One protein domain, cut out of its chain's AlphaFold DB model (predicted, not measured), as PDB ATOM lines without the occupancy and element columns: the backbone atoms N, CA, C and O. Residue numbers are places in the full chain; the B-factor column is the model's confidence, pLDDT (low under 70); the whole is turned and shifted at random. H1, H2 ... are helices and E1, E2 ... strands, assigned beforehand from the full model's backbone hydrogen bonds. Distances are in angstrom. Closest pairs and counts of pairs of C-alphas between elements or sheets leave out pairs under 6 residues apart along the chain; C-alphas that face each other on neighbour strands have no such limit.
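This is residues 4 to 106 of the 111 residues of the protein "Sarcosine oxidase subunit delta" of Kushneria phosphatilytica (UniProt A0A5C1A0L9). A strongly twisted sheet of four strands, E2 to E5, forms the body, with the small hairpin of E6 and E7 near the end where E3 begins and a little loop around E1 far from the middle. The single helix H1 is held away from the sheet on the excursion between E2 and E3, where residues 33 to 38 stick out. The printed part has 103 residues, with seven named strands and one named helix in the order E1 E2 H1 E3 E4 E5 E6 E7. The sheet runs E2 E3 E4 E5, antiparallel throughout, and the class is mostly strand, with 46 of the 103 residues in named elements. The whole is only just compact, close to loose, with a radius of gyration of the C-alphas of 15.1 A and spans of 42 by 37 by 26 A.

Residues 4 to 5 pair antiparallel with residues 12 to 13 of E1, residues 12 to 14, which pairs with no named strand. E1 and E2, residues 18 to 23, meet only through their link. H1, residues 37 to 45, is not on the sheet, with 0 pairs of C-alphas within 10 A; in its backbone every O i to N i+4 pair is within hydrogen-bond range. E3, residues 53 to 60, is antiparallel to E2 at 138 degrees between directions, with N 21 and O 57 at 2.8 A. E3 bends by 51 degrees at residue 57. E3 and E4, residues 65 to 72, form a hairpin at 152 degrees, with N 56 and O 69 at 2.8 A. E4 and E5, residues 78 to 83, form another at 154 degrees, with N 68 and O 82 at 2.9 A. E3, E4 and E5 are a meander, each strand the antiparallel neighbour of the one before. E6, residues 90 to 92, and E7, residues 98 to 100, form a hairpin at 148 degrees, with N 91 and O 99 at 2.9 A. The closest C-alphas of E3 and E6 are those of Val 53 and Thr 92, 5.8 A apart. E1 and E5 are apart.

E1 begins at C-alpha 12, (156.337, 106.892, 141.552). E2 is 14.8 A long, H1 11.8 A, E3 20.9 A, E4 22.1 A and E5 14.7 A. H1 begins at C-alpha 37, (133.098, 106.043, 106.675). E7 ends at C-alpha 100, (152.289, 87.232, 130.776).

The two C-alphas farthest apart are those of Val 33 and Asp 106, 44.9 A. The printed part has no cut. The link from E2 to H1, 13 residues, is long. The mean pLDDT of the printed part is 92.2, and residues 102 to 106 are under 70.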
ATOM      1  N   ILE A   4     151.496 105.638 140.231       97.62
ATOM      2  CA  ILE A   4     151.925 105.291 138.875       97.62
ATOM      3  C   ILE A   4     153.415 105.583 138.752       97.62
ATOM      4  O   ILE A   4     153.870 106.686 139.066       97.62
ATOM      5  N   ARG A   5     154.188 104.605 138.270       97.69
ATOM      6  CA  ARG A   5     155.598 104.819 137.944       97.69
ATOM      7  C   ARG A   5     155.727 105.439 136.560       97.69
ATOM      8  O   ARG A   5     155.379 104.800 135.569       97.69
ATOM      9  N   CYS A   6     156.264 106.649 136.461       97.50
ATOM     10  CA  CYS A   6     156.478 107.276 135.160       97.50
ATOM     11  C   CYS A   6     157.696 106.637 134.453       97.50
ATOM     12  O   CYS A   6     158.792 106.629 135.018       97.50
ATOM     13  N   PRO A   7     157.580 106.154 133.199       97.25
ATOM     14  CA  PRO A   7     158.695 105.515 132.483       97.25
ATOM     15  C   PRO A   7     159.778 106.497 131.993       97.25
ATOM     16  O   PRO A   7     160.773 106.078 131.390       97.25
ATOM     17  N   TYR A   8     159.581 107.801 132.215       96.75
ATOM     18  CA  TYR A   8     160.528 108.859 131.854       96.75
ATOM     19  C   TYR A   8     161.290 109.418 133.055       96.75
ATOM     20  O   TYR A   8     162.479 109.683 132.925       96.75
ATOM     21  N   THR A   9     160.627 109.614 134.200       96.19
ATOM     22  CA  THR A   9     161.289 110.071 135.439       96.19
ATOM     23  C   THR A   9     161.758 108.908 136.303       96.19
ATOM     24  O   THR A   9     162.627 109.092 137.140       96.19
ATOM     25  N   HIS A  10     161.219 107.704 136.076       95.75
ATOM     26  CA  HIS A  10     161.509 106.481 136.829       95.75
ATOM     27  C   HIS A  10     161.058 106.500 138.299       95.75
ATOM     28  O   HIS A  10     161.335 105.546 139.033       95.75
ATOM     29  N   GLU A  11     160.293 107.520 138.681       97.25
ATOM     30  CA  GLU A  11     159.728 107.747 140.009       97.25
ATOM     31  C   GLU A  11     158.239 107.378 140.061       97.25
ATOM     32  O   GLU A  11     157.550 107.326 139.033       97.25
ATOM     33  N   TYR A  12     157.754 107.102 141.272       97.38
ATOM     34  CA  TYR A  12     156.337 106.892 141.552       97.38
ATOM     35  C   TYR A  12     155.695 108.208 141.973       97.38
ATOM     36  O   TYR A  12     156.171 108.854 142.902       97.38
ATOM     37  N   HIS A  13     154.581 108.547 141.337       97.12
ATOM     38  CA  HIS A  13     153.783 109.721 141.679       97.12
ATOM     39  C   HIS A  13     152.337 109.316 141.963       97.12
ATOM     40  O   HIS A  13     151.889 108.236 141.559       97.12
ATOM     41  N   SER A  14     151.617 110.178 142.677       96.94
ATOM     42  CA  SER A  14     150.184 110.009 142.931       96.94
ATOM     43  C   SER A  14     149.393 110.096 141.623       96.94
ATOM     44  O   SER A  14     149.746 110.880 140.745       96.94
ATOM     45  N   GLU A  15     148.301 109.337 141.506       96.06
ATOM     46  CA  GLU A  15     147.341 109.392 140.390       96.06
ATOM     47  C   GLU A  15     146.939 110.829 140.001       96.06
ATOM     48  O   GLU A  15     146.799 111.119 138.816       96.06
ATOM     49  N   GLU A  16     146.817 111.745 140.970       96.88
ATOM     50  CA  GLU A  16     146.432 113.151 140.749       96.88
ATOM     51  C   GLU A  16     147.407 113.937 139.854       96.88
ATOM     52  O   GLU A  16     147.020 114.927 139.230       96.88
ATOM     53  N   GLU A  17     148.667 113.502 139.757       97.75
ATOM     54  CA  GLU A  17     149.666 114.109 138.867       97.75
ATOM     55  C   GLU A  17     149.519 113.647 137.408       97.75
ATOM     56  O   GLU A  17     150.241 114.118 136.517       97.75
ATOM     57  N   PHE A  18     148.581 112.738 137.135       98.12
ATOM     58  CA  PHE A  18     148.365 112.159 135.819       98.12
ATOM     59  C   PHE A  18     146.953 112.401 135.295       98.12
ATOM     60  O   PHE A  18     145.979 112.535 136.029       98.12
ATOM     61  N   LYS A  19     146.841 112.422 133.966       98.25
ATOM     62  CA  LYS A  19     145.565 112.518 133.262       98.25
ATOM     63  C   LYS A  19     145.310 111.252 132.440       98.25
ATOM     64  O   LYS A  19     146.104 110.981 131.530       98.25
ATOM     65  N   PRO A  20     144.205 110.521 132.680       97.19
ATOM     66  CA  PRO A  20     143.814 109.409 131.824       97.19
ATOM     67  C   PRO A  20     143.390 109.934 130.450       97.19
ATOM     68  O   PRO A  20     142.692 110.944 130.334       97.19
ATOM     69  N   CYS A  21     143.829 109.251 129.398       97.12
ATOM     70  CA  CYS A  21     143.601 109.628 128.001       97.12
ATOM     71  C   CYS A  21     142.862 108.536 127.200       97.12
ATOM     72  O   CYS A  21     142.770 108.635 125.978       97.12
ATOM     73  N   GLY A  22     142.304 107.531 127.883       95.31
ATOM     74  CA  GLY A  22     141.535 106.437 127.283       95.31
ATOM     75  C   GLY A  22     142.388 105.217 126.940       95.31
ATOM     76  O   GLY A  22     143.446 105.009 127.527       95.31
ATOM     77  N   GLN A  23     141.906 104.397 126.010       96.19
ATOM     78  CA  GLN A  23     142.574 103.173 125.559       96.19
ATOM     79  C   GLN A  23     143.922 103.478 124.875       96.19
ATOM     80  O   GLN A  23     144.062 104.451 124.128       96.19
ATOM     81  N   ALA A  24     144.924 102.641 125.139       95.56
ATOM     82  CA  ALA A  24     146.244 102.719 124.523       95.56
ATOM     83  C   ALA A  24     146.267 102.147 123.096       95.56
ATOM     84  O   ALA A  24     145.381 101.409 122.679       95.56
ATOM     85  N   GLN A  25     147.340 102.456 122.362       90.25
ATOM     86  CA  GLN A  25     147.685 101.834 121.071       90.25
ATOM     87  C   GLN A  25     146.659 102.005 119.932       90.25
ATOM     88  O   GLN A  25     146.785 101.361 118.891       90.25
ATOM     89  N   ILE A  26     145.709 102.934 120.050       92.31
ATOM     90  CA  ILE A  26     144.814 103.276 118.940       92.31
ATOM     91  C   ILE A  26     145.567 104.122 117.924       92.31
ATOM     92  O   ILE A  26     145.990 105.245 118.205       92.31
ATOM     93  N   ARG A  27     145.732 103.572 116.723       90.75
ATOM     94  CA  ARG A  27     146.424 104.239 115.625       90.75
ATOM     95  C   ARG A  27     145.416 104.875 114.685       90.75
ATOM     96  O   ARG A  27     144.453 104.246 114.259       90.75
ATOM     97  N   ARG A  28     145.676 106.132 114.338       91.69
ATOM     98  CA  ARG A  28     144.992 106.793 113.231       91.69
ATOM     99  C   ARG A  28     145.444 106.156 111.919       91.69
ATOM    100  O   ARG A  28     146.638 105.927 111.747       91.69
ATOM    101  N   ALA A  29     144.509 105.935 110.998       90.75
ATOM    102  CA  ALA A  29     144.844 105.538 109.635       90.75
ATOM    103  C   ALA A  29     145.802 106.558 108.990       90.75
ATOM    104  O   ALA A  29     145.595 107.770 109.110       90.75
ATOM    105  N   GLU A  30     146.836 106.072 108.297       90.31
ATOM    106  CA  GLU A  30     147.855 106.918 107.652       90.31
ATOM    107  C   GLU A  30     147.252 107.825 106.572       90.31
ATOM    108  O   GLU A  30     147.658 108.977 106.423       90.31
ATOM    109  N   SER A  31     146.227 107.331 105.871       91.94
ATOM    110  CA  SER A  31     145.447 108.093 104.899       91.94
ATOM    111  C   SER A  31     143.962 108.114 105.291       91.94
ATOM    112  O   SER A  31     143.188 107.244 104.882       91.94
ATOM    113  N   PRO A  32     143.526 109.124 106.069       86.88
ATOM    114  CA  PRO A  32     142.126 109.265 106.470       86.88
ATOM    115  C   PRO A  32     141.173 109.442 105.284       86.88
ATOM    116  O   PRO A  32     140.047 108.975 105.331       86.88
ATOM    117  N   VAL A  33     141.630 110.088 104.207       91.38
ATOM    118  CA  VAL A  33     140.801 110.395 103.025       91.38
ATOM    119  C   VAL A  33     140.424 109.133 102.241       91.38
ATOM    120  O   VAL A  33     139.402 109.114 101.566       91.38
ATOM    121  N   SER A  34     141.236 108.079 102.327       92.50
ATOM    122  CA  SER A  34     140.959 106.785 101.692       92.50
ATOM    123  C   SER A  34     140.339 105.760 102.645       92.50
ATOM    124  O   SER A  34     140.191 104.603 102.266       92.50
ATOM    125  N   THR A  35     140.048 106.146 103.889       93.56
ATOM    126  CA  THR A  35     139.411 105.268 104.880       93.56
ATOM    127  C   THR A  35     137.899 105.291 104.652       93.56
ATOM    128  O   THR A  35     137.360 106.354 104.347       93.56
ATOM    129  N   SER A  36     137.209 104.151 104.769       95.19
ATOM    130  CA  SER A  36     135.743 104.144 104.637       95.19
ATOM    131  C   SER A  36     135.080 104.884 105.804       95.19
ATOM    132  O   SER A  36     135.671 105.003 106.882       95.19
ATOM    133  N   ASP A  37     133.846 105.356 105.617       95.19
ATOM    134  CA  ASP A  37     133.098 106.043 106.675       95.19
ATOM    135  C   ASP A  37     132.906 105.147 107.907       95.19
ATOM    136  O   ASP A  37     133.002 105.628 109.035       95.19
ATOM    137  N   GLU A  38     132.706 103.839 107.712       94.81
ATOM    138  CA  GLU A  38     132.586 102.866 108.802       94.81
ATOM    139  C   GLU A  38     133.888 102.770 109.603       94.81
ATOM    140  O   GLU A  38     133.887 102.971 110.814       94.81
ATOM    141  N   GLN A  39     135.019 102.551 108.924       93.56
ATOM    142  CA  GLN A  39     136.334 102.457 109.568       93.56
ATOM    143  C   GLN A  39     136.726 103.767 110.265       93.56
ATOM    144  O   GLN A  39     137.365 103.768 111.321       93.56
ATOM    145  N   TRP A  40     136.355 104.903 109.674       94.69
ATOM    146  CA  TRP A  40     136.590 106.210 110.268       94.69
ATOM    147  C   TRP A  40     135.694 106.444 111.489       94.69
ATOM    148  O   TRP A  40     136.166 106.963 112.502       94.69
ATOM    149  N   GLY A  41     134.434 106.008 111.428       94.75
ATOM    150  CA  GLY A  41     133.500 105.996 112.553       94.75
ATOM    151  C   GLY A  41     134.020 105.164 113.726       94.75
ATOM    152  O   GLY A  41     134.047 105.662 114.854       94.75
ATOM    153  N   ASP A  42     134.527 103.960 113.453       94.00
ATOM    154  CA  ASP A  42     135.178 103.092 114.442       94.00
ATOM    155  C   ASP A  42     136.346 103.816 115.126       94.00
ATOM    156  O   ASP A  42     136.410 103.916 116.355       94.00
ATOM    157  N   TYR A  43     137.235 104.429 114.338       94.06
ATOM    158  CA  TYR A  43     138.360 105.193 114.871       94.06
ATOM    159  C   TYR A  43     137.929 106.413 115.703       94.06
ATOM    160  O   TYR A  43     138.568 106.713 116.717       94.06
ATOM    161  N   LEU A  44     136.885 107.140 115.307       93.75
ATOM    162  CA  LEU A  44     136.460 108.358 116.002       93.75
ATOM    163  C   LEU A  44     135.716 108.074 117.309       93.75
ATOM    164  O   LEU A  44     135.925 108.799 118.284       93.75
ATOM    165  N   PHE A  45     134.861 107.051 117.332       95.06
ATOM    166  CA  PHE A  45     133.860 106.897 118.390       95.06
ATOM    167  C   PHE A  45     134.015 105.635 119.239       95.06
ATOM    168  O   PHE A  45     133.578 105.643 120.390       95.06
ATOM    169  N   PHE A  46     134.638 104.572 118.726       94.88
ATOM    170  CA  PHE A  46     134.643 103.277 119.405       94.88
ATOM    171  C   PHE A  46     135.950 102.999 120.135       94.88
ATOM    172  O   PHE A  46     137.041 103.177 119.601       94.88
ATOM    173  N   ARG A  47     135.840 102.564 121.389       94.69
ATOM    174  CA  ARG A  47     136.954 102.202 122.270       94.69
ATOM    175  C   ARG A  47     136.556 100.977 123.074       94.69
ATOM    176  O   ARG A  47     135.387 100.842 123.441       94.69
ATOM    177  N   ASP A  48     137.527 100.142 123.398       92.88
ATOM    178  CA  ASP A  48     137.315  99.030 124.309       92.88
ATOM    179  C   ASP A  48     137.115  99.552 125.735       92.88
ATOM    180  O   ASP A  48     137.796 100.469 126.199       92.88
ATOM    181  N   ASN A  49     136.153  98.959 126.438       92.88
ATOM    182  CA  ASN A  49     135.853  99.259 127.836       92.88
ATOM    183  C   ASN A  49     135.917  97.971 128.662       92.88
ATOM    184  O   ASN A  49     134.899  97.422 129.093       92.88
ATOM    185  N   ILE A  50     137.130  97.441 128.804       93.00
ATOM    186  CA  ILE A  50     137.361  96.124 129.395       93.00
ATOM    187  C   ILE A  50     137.188  96.163 130.917       93.00
ATOM    188  O   ILE A  50     137.814  96.954 131.628       93.00
ATOM    189  N   ARG A  51     136.379  95.236 131.439       94.31
ATOM    190  CA  ARG A  51     136.323  94.918 132.869       94.31
ATOM    191  C   ARG A  51     137.391  93.871 133.185       94.31
ATOM    192  O   ARG A  51     137.165  92.691 132.954       94.31
ATOM    193  N   GLY A  52     138.522  94.301 133.730       95.12
ATOM    194  CA  GLY A  52     139.692  93.447 133.938       95.12
ATOM    195  C   GLY A  52     140.964  94.162 133.509       95.12
ATOM    196  O   GLY A  52     141.052  95.382 133.640       95.12
ATOM    197  N   VAL A  53     141.947  93.425 133.000       96.00
ATOM    198  CA  VAL A  53     143.201  94.014 132.519       96.00
ATOM    199  C   VAL A  53     142.995  94.778 131.214       96.00
ATOM    200  O   VAL A  53     142.518  94.232 130.218       96.00
ATOM    201  N   HIS A  54     143.371  96.056 131.241       95.81
ATOM    202  CA  HIS A  54     143.188  97.014 130.163       95.81
ATOM    203  C   HIS A  54     144.474  97.813 129.914       95.81
ATOM    204  O   HIS A  54     145.194  98.158 130.855       95.81
ATOM    205  N   HIS A  55     144.744  98.120 128.643       96.44
ATOM    206  CA  HIS A  55     145.841  98.996 128.240       96.44
ATOM    207  C   HIS A  55     145.316 100.413 128.042       96.44
ATOM    208  O   HIS A  55     144.496 100.679 127.164       96.44
ATOM    209  N   GLU A  56     145.816 101.331 128.853       96.94
ATOM    210  CA  GLU A  56     145.370 102.715 128.919       96.94
ATOM    211  C   GLU A  56     146.518 103.661 128.587       96.94
ATOM    212  O   GLU A  56     147.674 103.388 128.899       96.94
ATOM    213  N   MET A  57     146.203 104.801 127.984       97.81
ATOM    214  CA  MET A  57     147.151 105.883 127.767       97.81
ATOM    215  C   MET A  57     146.973 106.947 128.847       97.81
ATOM    216  O   MET A  57     145.855 107.363 129.151       97.81
ATOM    217  N   TRP A  58     148.083 107.428 129.392       98.25
ATOM    218  CA  TRP A  58     148.120 108.431 130.449       98.25
ATOM    219  C   TRP A  58     149.124 109.535 130.112       98.25
ATOM    220  O   TRP A  58     150.132 109.302 129.445       98.25
ATOM    221  N   MET A  59     148.855 110.753 130.583       98.44
ATOM    222  CA  MET A  59     149.785 111.882 130.511       98.44
ATOM    223  C   MET A  59     150.276 112.238 131.910       98.44
ATOM    224  O   MET A  59     149.463 112.468 132.800       98.44
ATOM    225  N   HIS A  60     151.591 112.368 132.085       98.12
ATOM    226  CA  HIS A  60     152.180 112.920 133.306       98.12
ATOM    227  C   HIS A  60     152.164 114.453 133.238       98.12
ATOM    228  O   HIS A  60     152.894 115.032 132.434       98.12
ATOM    229  N   LEU A  61     151.328 115.122 134.038       98.12
ATOM    230  CA  LEU A  61     151.036 116.555 133.892       98.12
ATOM    231  C   LEU A  61     152.280 117.467 134.014       98.12
ATOM    232  O   LEU A  61     152.431 118.341 133.154       98.12
ATOM    233  N   PRO A  62     153.210 117.259 134.973       97.00
ATOM    234  CA  PRO A  62     154.453 118.029 135.076       97.00
ATOM    235  C   PRO A  62     155.357 117.946 133.840       97.00
ATOM    236  O   PRO A  62     155.890 118.957 133.389       97.00
ATOM    237  N   THR A  63     155.526 116.750 133.262       96.31
ATOM    238  CA  THR A  63     156.436 116.535 132.115       96.31
ATOM    239  C   THR A  63     155.741 116.621 130.758       96.31
ATOM    240  O   THR A  63     156.408 116.719 129.728       96.31
ATOM    241  N   ARG A  64     154.403 116.577 130.748       96.81
ATOM    242  CA  ARG A  64     153.518 116.561 129.571       96.81
ATOM    243  C   ARG A  64     153.795 115.422 128.589       96.81
ATOM    244  O   ARG A  64     153.455 115.521 127.411       96.81
ATOM    245  N   ARG A  65     154.414 114.336 129.056       97.56
ATOM    246  CA  ARG A  65     154.683 113.149 128.239       97.56
ATOM    247  C   ARG A  65     153.551 112.140 128.365       97.56
ATOM    248  O   ARG A  65     153.069 111.881 129.469       97.56
ATOM    249  N   TYR A  66     153.175 111.565 127.228       98.06
ATOM    250  CA  TYR A  66     152.267 110.427 127.156       98.06
ATOM    251  C   TYR A  66     153.037 109.126 127.350       98.06
ATOM    252  O   TYR A  66     154.167 108.997 126.885       98.06
ATOM    253  N   PHE A  67     152.412 108.168 128.014       98.19
ATOM    254  CA  PHE A  67     152.885 106.800 128.167       98.19
ATOM    255  C   PHE A  67     151.684 105.871 128.331       98.19
ATOM    256  O   PHE A  67     150.546 106.333 128.448       98.19
ATOM    257  N   ASN A  68     151.934 104.570 128.323       98.06
ATOM    258  CA  ASN A  68     150.898 103.564 128.467       98.06
ATOM    259  C   ASN A  68     150.992 102.866 129.831       98.06
ATOM    260  O   ASN A  68     152.062 102.804 130.445       98.06
ATOM    261  N   VAL A  69     149.857 102.350 130.293       97.56
ATOM    262  CA  VAL A  69     149.679 101.671 131.578       97.56
ATOM    263  C   VAL A  69     148.823 100.427 131.370       97.56
ATOM    264  O   VAL A  69     147.788 100.491 130.711       97.56
ATOM    265  N   THR A  70     149.226  99.308 131.966       97.06
ATOM    266  CA  THR A  70     148.441  98.075 132.005       97.06
ATOM    267  C   THR A  70     147.863  98.044 133.395       97.06
ATOM    268  O   THR A  70     148.595  97.907 134.379       97.06
ATOM    269  N   ARG A  71     146.550  98.211 133.472       96.12
ATOM    270  CA  ARG A  71     145.840  98.349 134.735       96.12
ATOM    271  C   ARG A  71     144.681  97.378 134.784       96.12
ATOM    272  O   ARG A  71     143.952  97.217 133.810       96.12
ATOM    273  N   HIS A  72     144.473  96.771 135.942       96.12
ATOM    274  CA  HIS A  72     143.257  96.026 136.201       96.12
ATOM    275  C   HIS A  72     142.145  97.006 136.609       96.12
ATOM    276  O   HIS A  72     142.156  97.563 137.706       96.12
ATOM    277  N   THR A  73     141.145  97.211 135.750       95.12
ATOM    278  CA  THR A  73     140.135  98.278 135.892       95.12
ATOM    279  C   THR A  73     139.215  98.121 137.104       95.12
ATOM    280  O   THR A  73     138.667  99.111 137.581       95.12
ATOM    281  N   VAL A  74     139.071  96.900 137.640       95.44
ATOM    282  CA  VAL A  74     138.283  96.620 138.860       95.44
ATOM    283  C   VAL A  74     139.068  96.863 140.156       95.44
ATOM    284  O   VAL A  74     138.512  97.410 141.102       95.44
ATOM    285  N   THR A  75     140.336  96.443 140.229       95.19
ATOM    286  CA  THR A  75     141.153  96.508 141.459       95.19
ATOM    287  C   THR A  75     142.026  97.761 141.522       95.19
ATOM    288  O   THR A  75     142.502  98.119 142.595       95.19
ATOM    289  N   ASN A  76     142.211  98.445 140.388       95.00
ATOM    290  CA  ASN A  76     143.165  99.535 140.171       95.00
ATOM    291  C   ASN A  76     144.638  99.136 140.326       95.00
ATOM    292  O   ASN A  76     145.499 100.005 140.439       95.00
ATOM    293  N   GLU A  77     144.941  97.840 140.297       95.75
ATOM    294  CA  GLU A  77     146.318  97.361 140.270       95.75
ATOM    295  C   GLU A  77     146.995  97.757 138.953       95.75
ATOM    296  O   GLU A  77     146.439  97.539 137.873       95.75
ATOM    297  N   ILE A  78     148.193  98.335 139.048       96.31
ATOM    298  CA  ILE A  78     149.046  98.629 137.896       96.31
ATOM    299  C   ILE A  78     150.066  97.510 137.759       96.31
ATOM    300  O   ILE A  78     150.905  97.326 138.637       96.31
ATOM    301  N   LEU A  79     150.000  96.804 136.635       95.88
ATOM    302  CA  LEU A  79     150.902  95.701 136.317       95.88
ATOM    303  C   LEU A  79     152.220  96.212 135.727       95.88
ATOM    304  O   LEU A  79     153.293  95.729 136.075       95.88
ATOM    305  N   GLU A  80     152.148  97.217 134.852       96.81
ATOM    306  CA  GLU A  80     153.325  97.837 134.239       96.81
ATOM    307  C   GLU A  80     153.017  99.221 133.648       96.81
ATOM    308  O   GLU A  80     151.859  99.587 133.414       96.81
ATOM    309  N   THR A  81     154.085  99.969 133.362       97.69
ATOM    310  CA  THR A  81     154.064 101.187 132.545       97.69
ATOM    311  C   THR A  81     155.144 101.105 131.468       97.69
ATOM    312  O   THR A  81     156.257 100.649 131.731       97.69
ATOM    313  N   TRP A  82     154.829 101.551 130.252       97.44
ATOM    314  CA  TRP A  82     155.744 101.511 129.101       97.44
ATOM    315  C   TRP A  82     155.578 102.747 128.226       97.44
ATOM    316  O   TRP A  82     154.600 103.495 128.335       97.44
ATOM    317  N   ARG A  83     156.564 103.015 127.373       97.44
ATOM    318  CA  ARG A  83     156.572 104.219 126.538       97.44
ATOM    319  C   ARG A  83     155.680 104.036 125.313       97.44
ATOM    320  O   ARG A  83     155.399 102.929 124.856       97.44
ATOM    321  N   ILE A  84     155.247 105.159 124.744       96.06
ATOM    322  CA  ILE A  84     154.567 105.154 123.446       96.06
ATOM    323  C   ILE A  84     155.506 104.559 122.389       96.06
ATOM    324  O   ILE A  84     156.646 104.998 122.262       96.06
ATOM    325  N   GLY A  85     155.004 103.585 121.629       93.19
ATOM    326  CA  GLY A  85     155.761 102.872 120.597       93.19
ATOM    327  C   GLY A  85     156.413 101.568 121.069       93.19
ATOM    328  O   GLY A  85     156.877 100.812 120.223       93.19
ATOM    329  N   GLU A  86     156.412 101.284 122.373       94.62
ATOM    330  CA  GLU A  86     156.840  99.992 122.925       94.62
ATOM    331  C   GLU A  86     155.657  99.008 123.011       94.62
ATOM    332  O   GLU A  86     154.484  99.408 123.015       94.62
ATOM    333  N   GLU A  87     155.977  97.716 123.084       92.44
ATOM    334  CA  GLU A  87     155.012  96.638 123.304       92.44
ATOM    335  C   GLU A  87     154.905  96.315 124.807       92.44
ATOM    336  O   GLU A  87     155.934  96.296 125.487       92.44
ATOM    337  N   PRO A  88     153.693  96.059 125.332       93.94
ATOM    338  CA  PRO A  88     153.508  95.658 126.722       93.94
ATOM    339  C   PRO A  88     153.983  94.217 126.951       93.94
ATOM    340  O   PRO A  88     153.874  93.370 126.058       93.94
ATOM    341  N   ARG A  89     154.452  93.918 128.166       92.50
ATOM    342  CA  ARG A  89     154.732  92.540 128.595       92.50
ATOM    343  C   ARG A  89     153.439  91.782 128.874       92.50
ATOM    344  O   ARG A  89     153.299  90.623 128.482       92.50
ATOM    345  N   TYR A  90     152.506  92.418 129.567       92.75
ATOM    346  CA  TYR A  90     151.227  91.815 129.906       92.75
ATOM    347  C   TYR A  90     150.238  92.129 128.794       92.75
ATOM    348  O   TYR A  90     150.011  93.295 128.491       92.75
ATOM    349  N   ARG A  91     149.627  91.112 128.185       88.75
ATOM    350  CA  ARG A  91     148.566  91.291 127.185       88.75
ATOM    351  C   ARG A  91     147.204  91.018 127.806       88.75
ATOM    352  O   ARG A  91     147.066  90.164 128.680       88.75
ATOM    353  N   THR A  92     146.190  91.739 127.338       84.00
ATOM    354  CA  THR A  92     144.790  91.406 127.623       84.00
ATOM    355  C   THR A  92     144.338  90.239 126.740       84.00
ATOM    356  O   THR A  92     144.650  90.202 125.550       84.00
ATOM    357  N   ASP A  93     143.581  89.296 127.298       82.94
ATOM    358  CA  ASP A  93     142.956  88.197 126.538       82.94
ATOM    359  C   ASP A  93     141.666  88.629 125.799       82.94
ATOM    360  O   ASP A  93     140.944  87.803 125.236       82.94
ATOM    361  N   GLY A  94     141.332  89.926 125.842       75.81
ATOM    362  CA  GLY A  94     140.108  90.503 125.278       75.81
ATOM    363  C   GLY A  94     138.841  90.240 126.104       75.81
ATOM    364  O   GLY A  94     137.780  90.777 125.792       75.81
ATOM    365  N   ARG A  95     138.929  89.446 127.178       80.06
ATOM    366  CA  ARG A  95     137.844  89.144 128.130       80.06
ATOM    367  C   ARG A  95     138.126  89.682 129.536       80.06
ATOM    368  O   ARG A  95     137.313  89.480 130.436       80.06
ATOM    369  N   GLY A  96     139.241  90.393 129.709       78.94
ATOM    370  CA  GLY A  96     139.665  91.005 130.968       78.94
ATOM    371  C   GLY A  96     140.677  90.181 131.766       78.94
ATOM    372  O   GLY A  96     141.095  90.635 132.832       78.94
ATOM    373  N   GLY A  97     141.093  89.019 131.265       85.25
ATOM    374  CA  GLY A  97     142.219  88.253 131.787       85.25
ATOM    375  C   GLY A  97     143.568  88.830 131.354       85.25
ATOM    376  O   GLY A  97     143.652  89.718 130.500       85.25
ATOM    377  N   VAL A  98     144.633  88.319 131.973       88.19
ATOM    378  CA  VAL A  98     146.020  88.721 131.717       88.19
ATOM    379  C   VAL A  98     146.829  87.541 131.203       88.19
ATOM    380  O   VAL A  98     146.724  86.438 131.734       88.19
ATOM    381  N   ILE A  99     147.648  87.796 130.190       85.94
ATOM    382  CA  ILE A  99     148.634  86.863 129.649       85.94
ATOM    383  C   ILE A  99     150.011  87.491 129.876       85.94
ATOM    384  O   ILE A  99     150.258  88.607 129.413       85.94
ATOM    385  N   ASP A 100     150.897  86.806 130.601       85.00
ATOM    386  CA  ASP A 100     152.289  87.232 130.776       85.00
ATOM    387  C   ASP A 100     153.151  86.625 129.667       85.00
ATOM    388  O   ASP A 100     153.537  85.461 129.725       85.00
ATOM    389  N   THR A 101     153.487  87.440 128.668       74.94
ATOM    390  CA  THR A 101     154.226  86.975 127.483       74.94
ATOM    391  C   THR A 101     155.655  86.517 127.772       74.94
ATOM    392  O   THR A 101     156.279  85.902 126.910       74.94
ATOM    393  N   GLN A 102     156.202  86.806 128.957       67.00
ATOM    394  CA  GLN A 102     157.539  86.356 129.332       67.00
ATOM    395  C   GLN A 102     157.515  84.972 129.995       67.00
ATOM    396  O   GLN A 102     158.416  84.178 129.745       67.00
ATOM    397  N   ALA A 103     156.462  84.649 130.752       60.66
ATOM    398  CA  ALA A 103     156.298  83.337 131.381       60.66
ATOM    399  C   ALA A 103     156.036  82.216 130.358       60.66
ATOM    400  O   ALA A 103     156.468  81.085 130.569       60.66
ATOM    401  N   ASP A 104     155.386  82.536 129.234       54.81
ATOM    402  CA  ASP A 104     155.117  81.574 128.157       54.81
ATOM    403  C   ASP A 104     156.391  81.170 127.383       54.81
ATOM    404  O   ASP A 104     156.456  80.077 126.827       54.81
ATOM    405  N   ASN A 105     157.427  82.021 127.367       55.12
ATOM    406  CA  ASN A 105     158.698  81.733 126.686       55.12
ATOM    407  C   ASN A 105     159.651  80.861 127.516       55.12
ATOM    408  O   ASN A 105     160.520  80.204 126.949       55.12
ATOM    409  N   ASP A 106     159.482  80.822 128.839       53.94
ATOM    410  CA  ASP A 106     160.299  79.997 129.742       53.94
ATOM    411  C   ASP A 106     159.750  78.555 129.868       53.94
ATOM    412  O   ASP A 106     160.209  77.764 130.694       53.94
TER     413      ASP A 106